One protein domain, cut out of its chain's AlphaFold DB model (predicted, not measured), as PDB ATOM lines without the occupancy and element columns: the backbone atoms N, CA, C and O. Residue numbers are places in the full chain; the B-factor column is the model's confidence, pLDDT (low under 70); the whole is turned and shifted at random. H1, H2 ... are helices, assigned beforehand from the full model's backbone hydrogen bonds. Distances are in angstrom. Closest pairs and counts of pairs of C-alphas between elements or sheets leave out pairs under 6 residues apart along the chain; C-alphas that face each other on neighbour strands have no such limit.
ATOM      1  N   GLY A   4      14.325  29.810 -46.022       94.12
ATOM      2  CA  GLY A   4      13.207  30.091 -45.118       94.12
ATOM      3  C   GLY A   4      11.998  29.176 -45.336       94.12
ATOM      4  O   GLY A   4      11.402  28.719 -44.366       94.12
ATOM      5  N   THR A   5      11.673  28.831 -46.587       92.81
ATOM      6  CA  THR A   5      10.594  27.877 -46.891       92.81
ATOM      7  C   THR A   5      10.922  26.480 -46.365       92.81
ATOM      8  O   THR A   5      10.048  25.816 -45.820       92.81
ATOM      9  N   ILE A   6      12.181  26.044 -46.476       93.12
ATOM     10  CA  ILE A   6      12.626  24.724 -45.998       93.12
ATOM     11  C   ILE A   6      12.513  24.636 -44.471       93.12
ATOM     12  O   ILE A   6      11.943  23.679 -43.949       93.12
ATOM     13  N   LEU A   7      13.001  25.653 -43.755       94.06
ATOM     14  CA  LEU A   7      12.915  25.710 -42.292       94.06
ATOM     15  C   LEU A   7      11.464  25.724 -41.800       94.06
ATOM     16  O   LEU A   7      11.135  25.052 -40.824       94.06
ATOM     17  N   LEU A   8      10.588  26.442 -42.504       94.94
ATOM     18  CA  LEU A   8       9.165  26.513 -42.184       94.94
ATOM     19  C   LEU A   8       8.470  25.156 -42.369       94.94
ATOM     20  O   LEU A   8       7.696  24.746 -41.507       94.94
ATOM     21  N   VAL A   9       8.791  24.419 -43.436       94.81
ATOM     22  CA  VAL A   9       8.279  23.053 -43.651       94.81
ATOM     23  C   VAL A   9       8.739  22.111 -42.536       94.81
ATOM     24  O   VAL A   9       7.922  21.370 -41.991       94.81
ATOM     25  N   ILE A  10      10.017  22.165 -42.149       94.56
ATOM     26  CA  ILE A  10      10.557  21.340 -41.056       94.56
ATOM     27  C   ILE A  10       9.856  21.663 -39.728       94.56
ATOM     28  O   ILE A  10       9.470  20.747 -39.002       94.56
ATOM     29  N   LEU A  11       9.638  22.946 -39.424       93.81
ATOM     30  CA  LEU A  11       8.922  23.378 -38.222       93.81
ATOM     31  C   LEU A  11       7.491  22.825 -38.176       93.81
ATOM     32  O   LEU A  11       7.067  22.311 -37.143       93.81
ATOM     33  N   ILE A  12       6.768  22.872 -39.299       93.38
ATOM     34  CA  ILE A  12       5.415  22.309 -39.404       93.38
ATOM     35  C   ILE A  12       5.435  20.795 -39.155       93.38
ATOM     36  O   ILE A  12       4.612  20.301 -38.388       93.38
ATOM     37  N   LEU A  13       6.385  20.062 -39.741       89.06
ATOM     38  CA  LEU A  13       6.514  18.616 -39.525       89.06
ATOM     39  C   LEU A  13       6.796  18.274 -38.054       89.06
ATOM     40  O   LEU A  13       6.191  17.343 -37.523       89.06
ATOM     41  N   MET A  14       7.659  19.045 -37.382       85.19
ATOM     42  CA  MET A  14       7.928  18.870 -35.949       85.19
ATOM     43  C   MET A  14       6.681  19.120 -35.096       85.19
ATOM     44  O   MET A  14       6.407  18.342 -34.187       85.19
ATOM     45  N   LEU A  15       5.895  20.158 -35.402       85.12
ATOM     46  CA  LEU A  15       4.646  20.448 -34.690       85.12
ATOM     47  C   LEU A  15       3.597  19.349 -34.902       85.12
ATOM     48  O   LEU A  15       2.966  18.923 -33.940       85.12
ATOM     49  N   VAL A  16       3.443  18.845 -36.129       79.44
ATOM     50  CA  VAL A  16       2.525  17.735 -36.437       79.44
ATOM     51  C   VAL A  16       2.960  16.440 -35.740       79.44
ATOM     52  O   VAL A  16       2.112  15.716 -35.226       79.44
ATOM     53  N   GLY A  17       4.265  16.161 -35.675       72.31
ATOM     54  CA  GLY A  17       4.815  15.011 -34.947       72.31
ATOM     55  C   GLY A  17       4.734  15.134 -33.420       72.31
ATOM     56  O   GLY A  17       4.650  14.117 -32.736       72.31
ATOM     57  N   ALA A  18       4.735  16.358 -32.883       78.75
ATOM     58  CA  ALA A  18       4.622  16.633 -31.448       78.75
ATOM     59  C   ALA A  18       3.177  16.588 -30.929       78.75
ATOM     60  O   ALA A  18       2.960  16.488 -29.719       78.75
ATOM     61  N   LEU A  19       2.178  16.662 -31.814       72.88
ATOM     62  CA  LEU A  19       0.792  16.467 -31.418       72.88
ATOM     63  C   LEU A  19       0.570  14.982 -31.070       72.88
ATOM     64  O   LEU A  19       0.829  14.109 -31.903       72.88
ATOM     65  N   PRO A  20       0.013  14.659 -29.884       56.62
ATOM     66  CA  PRO A  20      -0.387  13.300 -29.511       56.62
ATOM     67  C   PRO A  20      -1.686  12.897 -30.236       56.62
ATOM     68  O   PRO A  20      -2.605  12.327 -29.653       56.62
ATOM     69  N   SER A  21      -1.795  13.258 -31.514       61.66
ATOM     70  CA  SER A  21      -2.961  13.088 -32.371       61.66
ATOM     71  C   SER A  21      -2.822  11.904 -33.317       61.66
ATOM     72  O   SER A  21      -3.681  11.751 -34.173       61.66
ATOM     73  N   TRP A  22      -1.799  11.052 -33.155       57.97
ATOM     74  CA  TRP A  22      -1.732   9.728 -33.781       57.97
ATOM     75  C   TRP A  22      -2.721   8.801 -33.064       57.97
ATOM     76  O   TRP A  22      -2.363   8.172 -32.065       57.97
ATOM     77  N   PRO A  23      -3.976   8.674 -33.522       57.19
ATOM     78  CA  PRO A  23      -4.986   7.923 -32.817       57.19
ATOM     79  C   PRO A  23      -4.987   6.538 -33.456       57.19
ATOM     80  O   PRO A  23      -5.941   6.173 -34.134       57.19
ATOM     81  N   HIS A  24      -3.879   5.800 -33.361       49.34
ATOM     82  CA  HIS A  24      -3.814   4.464 -33.948       49.34
ATOM     83  C   HIS A  24      -3.870   3.366 -32.887       49.34
ATOM     84  O   HIS A  24      -2.894   3.001 -32.242       49.34
ATOM     85  N   SER A  25      -5.097   2.845 -32.810       44.28
ATOM     86  CA  SER A  25      -5.541   1.538 -32.346       44.28
ATOM     87  C   SER A  25      -5.562   1.248 -30.846       44.28
ATOM     88  O   SER A  25      -4.696   0.582 -30.285       44.28
ATOM     89  N   LYS A  26      -6.711   1.569 -30.241       54.12
ATOM     90  CA  LYS A  26      -7.192   0.960 -28.988       54.12
ATOM     91  C   LYS A  26      -7.405  -0.572 -29.078       54.12
ATOM     92  O   LYS A  26      -7.783  -1.163 -28.078       54.12
ATOM     93  N   ASN A  27      -7.156  -1.213 -30.231       52.62
ATOM     94  CA  ASN A  27      -7.366  -2.649 -30.464       52.62
ATOM     95  C   ASN A  27      -6.088  -3.455 -30.773       52.62
ATOM     96  O   ASN A  27      -6.192  -4.641 -31.061       52.62
ATOM     97  N   TRP A  28      -4.883  -2.870 -30.733       54.50
ATOM     98  CA  TRP A  28      -3.651  -3.641 -30.996       54.50
ATOM     99  C   TRP A  28      -3.095  -4.378 -29.773       54.50
ATOM    100  O   TRP A  28      -2.130  -5.117 -29.912       54.50
ATOM    101  N   GLY A  29      -3.638  -4.166 -28.566       54.84
ATOM    102  CA  GLY A  29      -3.109  -4.750 -27.318       54.84
ATOM    103  C   GLY A  29      -1.669  -4.334 -26.964       54.84
ATOM    104  O   GLY A  29      -1.177  -4.657 -25.890       54.84
ATOM    105  N   TYR A  30      -1.014  -3.594 -27.863       53.53
ATOM    106  CA  TYR A  30       0.414  -3.337 -27.936       53.53
ATOM    107  C   TYR A  30       0.614  -2.059 -28.771       53.53
ATOM    108  O   TYR A  30       0.804  -2.116 -29.984       53.53
ATOM    109  N   GLY A  31       0.495  -0.887 -28.137       60.75
ATOM    110  CA  GLY A  31       0.817   0.414 -28.750       60.75
ATOM    111  C   GLY A  31       2.324   0.555 -29.040       60.75
ATOM    112  O   GLY A  31       3.006  -0.457 -29.120       60.75
ATOM    113  N   PRO A  32       2.914   1.758 -29.156       52.75
ATOM    114  CA  PRO A  32       4.343   1.947 -29.489       52.75
ATOM    115  C   PRO A  32       5.347   1.231 -28.550       52.75
ATOM    116  O   PRO A  32       6.526   1.116 -28.873       52.75
ATOM    117  N   SER A  33       4.887   0.688 -27.422       57.12
ATOM    118  CA  SER A  33       5.611  -0.239 -26.546       57.12
ATOM    119  C   SER A  33       5.693  -1.689 -27.051       57.12
ATOM    120  O   SER A  33       6.532  -2.430 -26.567       57.12
ATOM    121  N   GLY A  34       4.855  -2.103 -28.000       59.16
ATOM    122  CA  GLY A  34       4.723  -3.460 -28.533       59.16
ATOM    123  C   GLY A  34       5.872  -3.915 -29.415       59.16
ATOM    124  O   GLY A  34       6.348  -5.036 -29.292       59.16
ATOM    125  N   GLY A  35       6.356  -3.028 -30.287       72.19
ATOM    126  CA  GLY A  35       7.567  -3.297 -31.064       72.19
ATOM    127  C   GLY A  35       8.783  -3.416 -30.148       72.19
ATOM    128  O   GLY A  35       9.545  -4.369 -30.248       72.19
ATOM    129  N   LEU A  36       8.913  -2.492 -29.192       76.56
ATOM    130  CA  LEU A  36       9.979  -2.524 -28.193       76.56
ATOM    131  C   LEU A  36       9.892  -3.755 -27.282       76.56
ATOM    132  O   LEU A  36      10.906  -4.410 -27.071       76.56
ATOM    133  N   SER A  37       8.711  -4.121 -26.779       76.00
ATOM    134  CA  SER A  37       8.538  -5.305 -25.932       76.00
ATOM    135  C   SER A  37       8.806  -6.595 -26.701       76.00
ATOM    136  O   SER A  37       9.463  -7.486 -26.170       76.00
ATOM    137  N   LEU A  38       8.374  -6.682 -27.959       82.31
ATOM    138  CA  LEU A  38       8.655  -7.820 -28.828       82.31
ATOM    139  C   LEU A  38      10.162  -7.950 -29.077       82.31
ATOM    140  O   LEU A  38      10.710  -9.040 -28.930       82.31
ATOM    141  N   VAL A  39      10.852  -6.844 -29.371       88.00
ATOM    142  CA  VAL A  39      12.315  -6.827 -29.529       88.00
ATOM    143  C   VAL A  39      13.012  -7.262 -28.237       88.00
ATOM    144  O   VAL A  39      13.905  -8.104 -28.285       88.00
ATOM    145  N   VAL A  40      12.578  -6.759 -27.078       87.69
ATOM    146  CA  VAL A  40      13.122  -7.159 -25.768       87.69
ATOM    147  C   VAL A  40      12.920  -8.657 -25.518       87.69
ATOM    148  O   VAL A  40      13.853  -9.337 -25.096       87.69
ATOM    149  N   VAL A  41      11.741  -9.201 -25.830       89.44
ATOM    150  CA  VAL A  41      11.452 -10.639 -25.699       89.44
ATOM    151  C   VAL A  41      12.344 -11.472 -26.624       89.44
ATOM    152  O   VAL A  41      12.896 -12.478 -26.180       89.44
ATOM    153  N   ILE A  42      12.546 -11.045 -27.875       92.81
ATOM    154  CA  ILE A  42      13.461 -11.718 -28.811       92.81
ATOM    155  C   ILE A  42      14.882 -11.753 -28.243       92.81
ATOM    156  O   ILE A  42      15.508 -12.811 -28.243       92.81
ATOM    157  N   ILE A  43      15.384 -10.628 -27.730       93.69
ATOM    158  CA  ILE A  43      16.734 -10.544 -27.156       93.69
ATOM    159  C   ILE A  43      16.881 -11.507 -25.973       93.69
ATOM    160  O   ILE A  43      17.870 -12.231 -25.898       93.69
ATOM    161  N   ILE A  44      15.886 -11.565 -25.084       94.44
ATOM    162  CA  ILE A  44      15.894 -12.485 -23.939       94.44
ATOM    163  C   ILE A  44      15.948 -13.943 -24.410       94.44
ATOM    164  O   ILE A  44      16.745 -14.722 -23.894       94.44
ATOM    165  N   ILE A  45      15.145 -14.319 -25.411       95.69
ATOM    166  CA  ILE A  45      15.154 -15.680 -25.967       95.69
ATOM    167  C   ILE A  45      16.526 -16.014 -26.557       95.69
ATOM    168  O   ILE A  45      17.065 -17.088 -26.300       95.69
ATOM    169  N   LEU A  46      17.108 -15.099 -27.330       95.25
ATOM    170  CA  LEU A  46      18.413 -15.314 -27.949       95.25
ATOM    171  C   LEU A  46      19.539 -15.436 -26.911       95.25
ATOM    172  O   LEU A  46      20.399 -16.302 -27.073       95.25
ATOM    173  N   LEU A  47      19.493 -14.647 -25.832       94.62
ATOM    174  CA  LEU A  47      20.426 -14.731 -24.704       94.62
ATOM    175  C   LEU A  47      20.304 -16.075 -23.973       94.62
ATOM    176  O   LEU A  47      21.309 -16.724 -23.697       94.62
ATOM    177  N   LEU A  48      19.079 -16.545 -23.711       93.62
ATOM    178  CA  LEU A  48      18.841 -17.850 -23.079       93.62
ATOM    179  C   LEU A  48      19.288 -19.026 -23.960       93.62
ATOM    180  O   LEU A  48      19.720 -20.056 -23.446       93.62
ATOM    181  N   LEU A  49      19.197 -18.876 -25.282       96.38
ATOM    182  CA  LEU A  49      19.658 -19.874 -26.247       96.38
ATOM    183  C   LEU A  49      21.168 -19.783 -26.545       96.38
ATOM    184  O   LEU A  49      21.656 -20.582 -27.349       96.38
ATOM    185  N   GLY A  50      21.899 -18.826 -25.955       91.81
ATOM    186  CA  GLY A  50      23.330 -18.602 -26.211       91.81
ATOM    187  C   GLY A  50      23.636 -18.233 -27.666       91.81
ATOM    188  O   GLY A  50      24.676 -18.608 -28.206       91.81
TER     189      GLY A  50
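What this domain is: This is residues 4 to 50 of the 52 residues of the protein "DUF3309 domain-containing protein" of Pseudomonas sp. PGPPP3 (UniProt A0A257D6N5). Two helices, H2 and H1, form the spread arms of a wide, open V, with the long link of residues 19 to 32 as its base, and the two helices are apart. The printed part has 47 residues with two named helices, H1 then H2, and no named strand; the class is all helix. It is extended, with a radius of gyration of the C-alphas of 17.7 A, and flat, spanning 54 by 27 by 9 A.

How they stand to each other: H2, residues 33 to 48, and H1, residues 4 to 18, are apart, with no C-alpha of the one within 8 A of the other. Residues 39 to 50, of which 39 to 48 belong to H2, stand free. Residues 4 to 23, of which 4 to 18 belong to H1, stand free too. In H1 and H2 every O i to N i+4 pair is within hydrogen-bond range.

Where its parts are: H2 is 22.3 A long from C-alpha 33 to C-alpha 48 at (18.841, -17.850, -23.079). H1 is 21.0 A long, from C-alpha 4 at (13.207, 30.091, -45.118) to C-alpha 18.

The domain as a whole: The C-alphas farthest apart, of Gly 4 and Leu 49, are 53.8 A apart. The printed part has no cut. The link from H1 to H2 is long, 14 residues. Residues 20 to 34 have pLDDT under 70.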